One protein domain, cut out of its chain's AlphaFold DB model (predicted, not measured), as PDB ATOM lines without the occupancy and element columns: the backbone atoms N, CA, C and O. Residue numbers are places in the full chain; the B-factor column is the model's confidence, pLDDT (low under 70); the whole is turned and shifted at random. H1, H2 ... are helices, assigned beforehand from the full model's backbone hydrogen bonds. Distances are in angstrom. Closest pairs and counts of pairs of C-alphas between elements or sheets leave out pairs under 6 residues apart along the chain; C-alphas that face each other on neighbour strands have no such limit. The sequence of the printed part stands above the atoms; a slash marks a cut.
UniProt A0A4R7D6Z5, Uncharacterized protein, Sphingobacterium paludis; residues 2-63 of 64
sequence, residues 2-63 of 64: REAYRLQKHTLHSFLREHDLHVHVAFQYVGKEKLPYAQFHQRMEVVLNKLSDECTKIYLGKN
ATOM      1  N   ARG A   2       7.104 -38.311 -43.105       86.81
ATOM      2  CA  ARG A   2       7.611 -38.682 -41.765       86.81
ATOM      3  C   ARG A   2       6.494 -38.920 -40.739       86.81
ATOM      4  O   ARG A   2       6.531 -39.904 -40.017       86.81
ATOM      5  N   GLU A   3       5.479 -38.059 -40.752       88.81
ATOM      6  CA  GLU A   3       4.336 -38.167 -39.840       88.81
ATOM      7  C   GLU A   3       3.430 -39.368 -40.133       88.81
ATOM      8  O   GLU A   3       3.075 -40.108 -39.222       88.81
ATOM      9  N   ALA A   4       3.141 -39.631 -41.412       91.75
ATOM     10  CA  ALA A   4       2.384 -40.814 -41.815       91.75
ATOM     11  C   ALA A   4       3.088 -42.106 -41.366       91.75
ATOM     12  O   ALA A   4       2.427 -43.012 -40.872       91.75
ATOM     13  N   TYR A   5       4.421 -42.168 -41.480       92.12
ATOM     14  CA  TYR A   5       5.207 -43.287 -40.954       92.12
ATOM     15  C   TYR A   5       5.132 -43.368 -39.425       92.12
ATOM     16  O   TYR A   5       4.872 -44.437 -38.880       92.12
ATOM     17  N   ARG A   6       5.322 -42.243 -38.718       92.19
ATOM     18  CA  ARG A   6       5.288 -42.191 -37.247       92.19
ATOM     19  C   ARG A   6       3.987 -42.759 -36.679       92.19
ATOM     20  O   ARG A   6       4.057 -43.483 -35.694       92.19
ATOM     21  N   LEU A   7       2.852 -42.431 -37.295       93.94
ATOM     22  CA  LEU A   7       1.524 -42.860 -36.852       93.94
ATOM     23  C   LEU A   7       1.197 -44.319 -37.196       93.94
ATOM     24  O   LEU A   7       0.383 -44.927 -36.515       93.94
ATOM     25  N   GLN A   8       1.814 -44.883 -38.237       93.19
ATOM     26  CA  GLN A   8       1.436 -46.202 -38.763       93.19
ATOM     27  C   GLN A   8       2.469 -47.301 -38.485       93.19
ATOM     28  O   GLN A   8       2.161 -48.482 -38.610       93.19
ATOM     29  N   LYS A   9       3.696 -46.958 -38.069       92.44
ATOM     30  CA  LYS A   9       4.786 -47.933 -37.874       92.44
ATOM     31  C   LYS A   9       4.569 -48.943 -36.743       92.44
ATOM     32  O   LYS A   9       5.394 -49.837 -36.602       92.44
ATOM     33  N   HIS A  10       3.549 -48.769 -35.900       92.44
ATOM     34  CA  HIS A  10       3.395 -49.511 -34.644       92.44
ATOM     35  C   HIS A  10       3.403 -51.028 -34.845       92.44
ATOM     36  O   HIS A  10       4.197 -51.701 -34.199       92.44
ATOM     37  N   THR A  11       2.611 -51.544 -35.787       88.31
ATOM     38  CA  THR A  11       2.525 -52.984 -36.074       88.31
ATOM     39  C   THR A  11       3.874 -53.565 -36.495       88.31
ATOM     40  O   THR A  11       4.356 -54.517 -35.888       88.31
ATOM     41  N   LEU A  12       4.530 -52.938 -37.480       90.38
ATOM     42  CA  LEU A  12       5.854 -53.355 -37.942       90.38
ATOM     43  C   LEU A  12       6.886 -53.282 -36.809       90.38
ATOM     44  O   LEU A  12       7.694 -54.185 -36.638       90.38
ATOM     45  N   HIS A  13       6.867 -52.205 -36.025       91.94
ATOM     46  CA  HIS A  13       7.814 -52.010 -34.935       91.94
ATOM     47  C   HIS A  13       7.651 -53.058 -33.827       91.94
ATOM     48  O   HIS A  13       8.655 -53.506 -33.280       91.94
ATOM     49  N   SER A  14       6.418 -53.446 -33.489       91.88
ATOM     50  CA  SER A  14       6.168 -54.521 -32.523       91.88
ATOM     51  C   SER A  14       6.742 -55.846 -33.017       91.88
ATOM     52  O   SER A  14       7.537 -56.441 -32.299       91.88
ATOM     53  N   PHE A  15       6.462 -56.230 -34.268       90.56
ATOM     54  CA  PHE A  15       7.025 -57.441 -34.875       90.56
ATOM     55  C   PHE A  15       8.559 -57.441 -34.841       90.56
ATOM     56  O   PHE A  15       9.187 -58.390 -34.378       90.56
ATOM     57  N   LEU A  16       9.183 -56.344 -35.283       91.44
ATOM     58  CA  LEU A  16      10.640 -56.228 -35.285       91.44
ATOM     59  C   LEU A  16      11.224 -56.367 -33.875       91.44
ATOM     60  O   LEU A  16      12.226 -57.050 -33.694       91.44
ATOM     61  N   ARG A  17      10.579 -55.768 -32.870       92.94
ATOM     62  CA  ARG A  17      11.019 -55.853 -31.475       92.94
ATOM     63  C   ARG A  17      10.841 -57.252 -30.884       92.94
ATOM     64  O   ARG A  17      11.712 -57.697 -30.150       92.94
ATOM     65  N   GLU A  18       9.727 -57.918 -31.173       92.75
ATOM     66  CA  GLU A  18       9.424 -59.269 -30.679       92.75
ATOM     67  C   GLU A  18      10.392 -60.323 -31.230       92.75
ATOM     68  O   GLU A  18      10.698 -61.293 -30.540       92.75
ATOM     69  N   HIS A  19      10.916 -60.105 -32.437       89.81
ATOM     70  CA  HIS A  19      11.834 -61.024 -33.113       89.81
ATOM     71  C   HIS A  19      13.304 -60.557 -33.126       89.81
ATOM     72  O   HIS A  19      14.117 -61.151 -33.831       89.81
ATOM     73  N   ASP A  20      13.643 -59.502 -32.373       89.50
ATOM     74  CA  ASP A  20      14.981 -58.878 -32.311       89.50
ATOM     75  C   ASP A  20      15.571 -58.519 -33.696       89.50
ATOM     76  O   ASP A  20      16.765 -58.634 -33.988       89.50
ATOM     77  N   LEU A  21      14.690 -58.083 -34.597       88.62
ATOM     78  CA  LEU A  21      15.018 -57.700 -35.962       88.62
ATOM     79  C   LEU A  21      15.230 -56.192 -36.071       88.62
ATOM     80  O   LEU A  21      14.502 -55.379 -35.502       88.62
ATOM     81  N   HIS A  22      16.191 -55.813 -36.906       87.75
ATOM     82  CA  HIS A  22      16.527 -54.421 -37.169       87.75
ATOM     83  C   HIS A  22      16.357 -54.111 -38.656       87.75
ATOM     84  O   HIS A  22      16.879 -54.826 -39.512       87.75
ATOM     85  N   VAL A  23      15.639 -53.029 -38.969       87.75
ATOM     86  CA  VAL A  23      15.409 -52.579 -40.350       87.75
ATOM     87  C   VAL A  23      15.742 -51.100 -40.479       87.75
ATOM     88  O   VAL A  23      15.201 -50.255 -39.764       87.75
ATOM     89  N   HIS A  24      16.599 -50.776 -41.447       88.62
ATOM     90  CA  HIS A  24      16.850 -49.401 -41.860       88.62
ATOM     91  C   HIS A  24      15.859 -48.994 -42.950       88.62
ATOM     92  O   HIS A  24      15.835 -49.580 -44.029       88.62
ATOM     93  N   VAL A  25      15.052 -47.966 -42.675       87.75
ATOM     94  CA  VAL A  25      14.082 -47.423 -43.634       87.75
ATOM     95  C   VAL A  25      14.450 -46.006 -44.057       87.75
ATOM     96  O   VAL A  25      14.717 -45.136 -43.228       87.75
ATOM     97  N   ALA A  26      14.407 -45.762 -45.364       90.00
ATOM     98  CA  ALA A  26      14.542 -44.442 -45.958       90.00
ATOM     99  C   ALA A  26      13.361 -44.200 -46.902       90.00
ATOM    100  O   ALA A  26      13.101 -44.987 -47.809       90.00
ATOM    101  N   PHE A  27      12.641 -43.101 -46.687       85.81
ATOM    102  CA  PHE A  27      11.524 -42.701 -47.538       85.81
ATOM    103  C   PHE A  27      11.907 -41.458 -48.329       85.81
ATOM    104  O   PHE A  27      12.179 -40.412 -47.737       85.81
ATOM    105  N   GLN A  28      11.863 -41.549 -49.655       88.06
ATOM    106  CA  GLN A  28      12.101 -40.419 -50.544       88.06
ATOM    107  C   GLN A  28      10.835 -40.087 -51.328       88.06
ATOM    108  O   GLN A  28      10.163 -40.965 -51.864       88.06
ATOM    109  N   TYR A  29      10.508 -38.800 -51.390       86.38
ATOM    110  CA  TYR A  29       9.473 -38.291 -52.274       86.38
ATOM    111  C   TYR A  29      10.142 -37.575 -53.447       86.38
ATOM    112  O   TYR A  29      10.862 -36.605 -53.232       86.38
ATOM    113  N   VAL A  30       9.926 -38.074 -54.665       88.25
ATOM    114  CA  VAL A  30      10.553 -37.556 -55.900       88.25
ATOM    115  C   VAL A  30       9.596 -36.734 -56.771       88.25
ATOM    116  O   VAL A  30       9.979 -36.250 -57.832       88.25
ATOM    117  N   GLY A  31       8.335 -36.586 -56.353       86.38
ATOM    118  CA  GLY A  31       7.355 -35.807 -57.103       86.38
ATOM    119  C   GLY A  31       7.588 -34.303 -56.964       86.38
ATOM    120  O   GLY A  31       8.064 -33.822 -55.938       86.38
ATOM    121  N   LYS A  32       7.246 -33.559 -58.017       82.12
ATOM    122  CA  LYS A  32       7.365 -32.093 -58.045       82.12
ATOM    123  C   LYS A  32       6.194 -31.391 -57.347       82.12
ATOM    124  O   LYS A  32       6.314 -30.235 -56.958       82.12
ATOM    125  N   GLU A  33       5.075 -32.091 -57.184       87.56
ATOM    126  CA  GLU A  33       3.838 -31.550 -56.624       87.56
ATOM    127  C   GLU A  33       3.692 -31.888 -55.138       87.56
ATOM    128  O   GLU A  33       4.217 -32.880 -54.642       87.56
ATOM    129  N   LYS A  34       2.945 -31.074 -54.392       83.81
ATOM    130  CA  LYS A  34       2.586 -31.427 -53.016       83.81
ATOM    131  C   LYS A  34       1.383 -32.361 -53.045       83.81
ATOM    132  O   LYS A  34       0.268 -31.916 -53.295       83.81
ATOM    133  N   LEU A  35       1.596 -33.644 -52.753       87.50
ATOM    134  CA  LEU A  35       0.472 -34.564 -52.583       87.50
ATOM    135  C   LEU A  35      -0.296 -34.271 -51.283       87.50
ATOM    136  O   LEU A  35       0.318 -33.925 -50.266       87.50
ATOM    137  N   PRO A  36      -1.624 -34.479 -51.277       91.44
ATOM    138  CA  PRO A  36      -2.422 -34.442 -50.061       91.44
ATOM    139  C   PRO A  36      -1.925 -35.453 -49.024       91.44
ATOM    140  O   PRO A  36      -1.531 -36.574 -49.357       91.44
ATOM    141  N   TYR A  37      -2.022 -35.091 -47.743       89.25
ATOM    142  CA  TYR A  37      -1.621 -35.971 -46.644       89.25
ATOM    143  C   TYR A  37      -2.322 -37.335 -46.686       89.25
ATOM    144  O   TYR A  37      -1.668 -38.355 -46.487       89.25
ATOM    145  N   ALA A  38      -3.619 -37.364 -47.008       91.25
ATOM    146  CA  ALA A  38      -4.400 -38.597 -47.103       91.25
ATOM    147  C   ALA A  38      -3.779 -39.614 -48.077       91.25
ATOM    148  O   ALA A  38      -3.705 -40.802 -47.770       91.25
ATOM    149  N   GLN A  39      -3.237 -39.144 -49.206       90.56
ATOM    150  CA  GLN A  39      -2.564 -40.020 -50.165       90.56
ATOM    151  C   GLN A  39      -1.252 -40.572 -49.602       90.56
ATOM    152  O   GLN A  39      -0.938 -41.744 -49.799       90.56
ATOM    153  N   PHE A  40      -0.485 -39.755 -48.873       89.88
ATOM    154  CA  PHE A  40       0.707 -40.240 -48.179       89.88
ATOM    155  C   PHE A  40       0.364 -41.249 -47.084       89.88
ATOM    156  O   PHE A  40       1.106 -42.210 -46.912       89.88
ATOM    157  N   HIS A  41      -0.737 -41.040 -46.364       92.00
ATOM    158  CA  HIS A  41      -1.194 -41.949 -45.322       92.00
ATOM    159  C   HIS A  41      -1.522 -43.326 -45.900       92.00
ATOM    160  O   HIS A  41      -0.904 -44.301 -45.490       92.00
ATOM    161  N   GLN A  42      -2.394 -43.385 -46.912       93.31
ATOM    162  CA  GLN A  42      -2.780 -44.636 -47.576       93.31
ATOM    163  C   GLN A  42      -1.586 -45.357 -48.212       93.31
ATOM    164  O   GLN A  42      -1.426 -46.564 -48.070       93.31
ATOM    165  N   ARG A  43      -0.704 -44.626 -48.907       91.56
ATOM    166  CA  ARG A  43       0.482 -45.246 -49.517       91.56
ATOM    167  C   ARG A  43       1.443 -45.796 -48.469       91.56
ATOM    168  O   ARG A  43       2.052 -46.835 -48.704       91.56
ATOM    169  N   MET A  44       1.594 -45.106 -47.340       93.44
ATOM    170  CA  MET A  44       2.452 -45.564 -46.249       93.44
ATOM    171  C   MET A  44       1.932 -46.869 -45.645       93.44
ATOM    172  O   MET A  44       2.733 -47.772 -45.434       93.44
ATOM    173  N   GLU A  45       0.620 -46.998 -45.448       93.69
ATOM    174  CA  GLU A  45      -0.016 -48.235 -44.981       93.69
ATOM    175  C   GLU A  45       0.369 -49.433 -45.859       93.69
ATOM    176  O   GLU A  45       0.908 -50.429 -45.383       93.69
ATOM    177  N   VAL A  46       0.191 -49.289 -47.178       93.75
ATOM    178  CA  VAL A  46       0.517 -50.339 -48.154       93.75
ATOM    179  C   VAL A  46       2.001 -50.709 -48.110       93.75
ATOM    180  O   VAL A  46       2.349 -51.886 -48.191       93.75
ATOM    181  N   VAL A  47       2.889 -49.718 -47.989       92.81
ATOM    182  CA  VAL A  47       4.338 -49.952 -47.914       92.81
ATOM    183  C   VAL A  47       4.719 -50.671 -46.620       92.81
ATOM    184  O   VAL A  47       5.527 -51.595 -46.667       92.81
ATOM    185  N   LEU A  48       4.143 -50.282 -45.482       93.19
ATOM    186  CA  LEU A  48       4.429 -50.906 -44.191       93.19
ATOM    187  C   LEU A  48       3.928 -52.345 -44.119       93.19
ATOM    188  O   LEU A  48       4.663 -53.197 -43.629       93.19
ATOM    189  N   ASN A  49       2.743 -52.626 -44.663       92.25
ATOM    190  CA  ASN A  49       2.215 -53.989 -44.736       92.25
ATOM    191  C   ASN A  49       3.130 -54.881 -45.581       92.25
ATOM    192  O   ASN A  49       3.581 -55.918 -45.105       92.25
ATOM    193  N   LYS A  50       3.527 -54.419 -46.775       92.25
ATOM    194  CA  LYS A  50       4.496 -55.150 -47.609       92.25
ATOM    195  C   LYS A  50       5.824 -55.376 -46.891       92.25
ATOM    196  O   LYS A  50       6.374 -56.467 -46.960       92.25
ATOM    197  N   LEU A  51       6.347 -54.362 -46.200       91.25
ATOM    198  CA  LEU A  51       7.597 -54.498 -45.455       91.25
ATOM    199  C   LEU A  51       7.467 -55.527 -44.321       91.25
ATOM    200  O   LEU A  51       8.389 -56.312 -44.117       91.25
ATOM    201  N   SER A  52       6.331 -55.554 -43.623       90.38
ATOM    202  CA  SER A  52       6.039 -56.543 -42.583       90.38
ATOM    203  C   SER A  52       5.968 -57.963 -43.144       90.38
ATOM    204  O   SER A  52       6.546 -58.880 -42.556       90.38
ATOM    205  N   ASP A  53       5.324 -58.143 -44.299       91.19
ATOM    206  CA  ASP A  53       5.235 -59.437 -44.980       91.19
ATOM    207  C   ASP A  53       6.625 -59.939 -45.382       91.19
ATOM    208  O   ASP A  53       6.969 -61.092 -45.129       91.19
ATOM    209  N   GLU A  54       7.458 -59.072 -45.963       90.00
ATOM    210  CA  GLU A  54       8.826 -59.432 -46.344       90.00
ATOM    211  C   GLU A  54       9.704 -59.742 -45.123       90.00
ATOM    212  O   GLU A  54      10.442 -60.728 -45.136       90.00
ATOM    213  N   CYS A  55       9.587 -58.976 -44.032       89.25
ATOM    214  CA  CYS A  55      10.302 -59.279 -42.788       89.25
ATOM    215  C   CYS A  55       9.882 -60.643 -42.222       89.25
ATOM    216  O   CYS A  55      10.738 -61.433 -41.826       89.25
ATOM    217  N   THR A  56       8.581 -60.941 -42.244       88.50
ATOM    218  CA  THR A  56       8.034 -62.233 -41.810       88.50
ATOM    219  C   THR A  56       8.557 -63.378 -42.671       88.50
ATOM    220  O   THR A  56       9.033 -64.375 -42.137       88.50
ATOM    221  N   LYS A  57       8.537 -63.232 -44.002       87.81
ATOM    222  CA  LYS A  57       9.064 -64.245 -44.928       87.81
ATOM    223  C   LYS A  57      10.551 -64.500 -44.712       87.81
ATOM    224  O   LYS A  57      10.953 -65.656 -44.661       87.81
ATOM    225  N   ILE A  58      11.362 -63.449 -44.570       85.50
ATOM    226  CA  ILE A  58      12.806 -63.582 -44.326       85.50
ATOM    227  C   ILE A  58      13.060 -64.274 -42.984       85.50
ATOM    228  O   ILE A  58      13.935 -65.132 -42.898       85.50
ATOM    229  N   TYR A  59      12.307 -63.916 -41.943       82.56
ATOM    230  CA  TYR A  59      12.431 -64.539 -40.629       82.56
ATOM    231  C   TYR A  59      12.036 -66.022 -40.656       82.56
ATOM    232  O   TYR A  59      12.806 -66.868 -40.211       82.56
ATOM    233  N   LEU A  60      10.878 -66.359 -41.231       81.88
ATOM    234  CA  LEU A  60      10.397 -67.742 -41.308       81.88
ATOM    235  C   LEU A  60      11.233 -68.604 -42.263       81.88
ATOM    236  O   LEU A  60      11.482 -69.770 -41.974       81.88
ATOM    237  N   GLY A  61      11.713 -68.032 -43.369       73.88
ATOM    238  CA  GLY A  61      12.569 -68.716 -44.339       73.88
ATOM    239  C   GLY A  61      13.992 -68.985 -43.846       73.88
ATOM    240  O   GLY A  61      14.687 -69.790 -44.453       73.88
ATOM    241  N   LYS A  62      14.432 -68.348 -42.751       59.12
ATOM    242  CA  LYS A  62      15.720 -68.635 -42.093       59.12
ATOM    243  C   LYS A  62      15.690 -69.864 -41.178       59.12
ATOM    244  O   LYS A  62      16.754 -70.321 -40.779       59.12
ATOM    245  N   ASN A  63      14.509 -70.384 -40.839       55.16
ATOM    246  CA  ASN A  63      14.351 -71.534 -39.941       55.16
ATOM    247  C   ASN A  63      14.335 -72.890 -40.680       55.16
ATOM    248  O   ASN A  63      13.811 -73.863 -40.140       55.16
TER     249      ASN A  63
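What this domain is: This is residues 2 to 63 of the 64 residues of an uncharacterized protein of Sphingobacterium paludis (UniProt A0A4R7D6Z5). One long helix, H3, makes most of the length of a loose, rod-like model, and two short helices, H1 and H2, come one after the other along one side of it, with a corner between them. A long unnamed link, residues 19 to 36, runs back from the end of H2 to the beginning of H3, and its residues 30 to 36 stick out as a free loop. The printed part has 62 residues with three named helices in the order H1, H2, H3 and no named strand, so the class is all helix. The whole is loose, with a radius of gyration of the C-alphas of 13.3 A, and spans 44 by 19 by 16 A.

Where its parts are: H1 holds residues 2 to 8 and is 10.2 A long; its C-alpha 2 is at (7.611, -38.682, -41.765). H2 holds residues 10 to 18 and is 12.1 A long. H3 holds residues 37 to 61 and is 35.8 A long, from C-alpha 37 at (-1.621, -35.971, -46.644) to C-alpha 61 at (12.569, -68.716, -44.339).

How they stand to each other: H1 touches H3, with residues 37 to 48 of H3 alone; the closest C-alphas, of Ala 4 and His 41, are 5.1 A apart. They run the same way at a steep tilt of 62 degrees. H2 touches H3, with residues 48 to 52 of H3 alone; the closest C-alphas, of Leu 12 and Ser 52, are 5.6 A apart. They run the same way at a shallow tilt of 22 degrees. H1 and H2 meet only through their link. In H1, H2 and H3 every O i to N i+4 pair is within hydrogen-bond range.

The domain as a whole: The two C-alphas farthest apart, of Glu 33 and Asn 63, are 44.6 A apart. The printed part has no cut. The link from H1 to H2 is tight, and that from H2 to H3, 18 residues, is long. The mean pLDDT of the printed part is 88.5, and residues 62 to 63 are under 70.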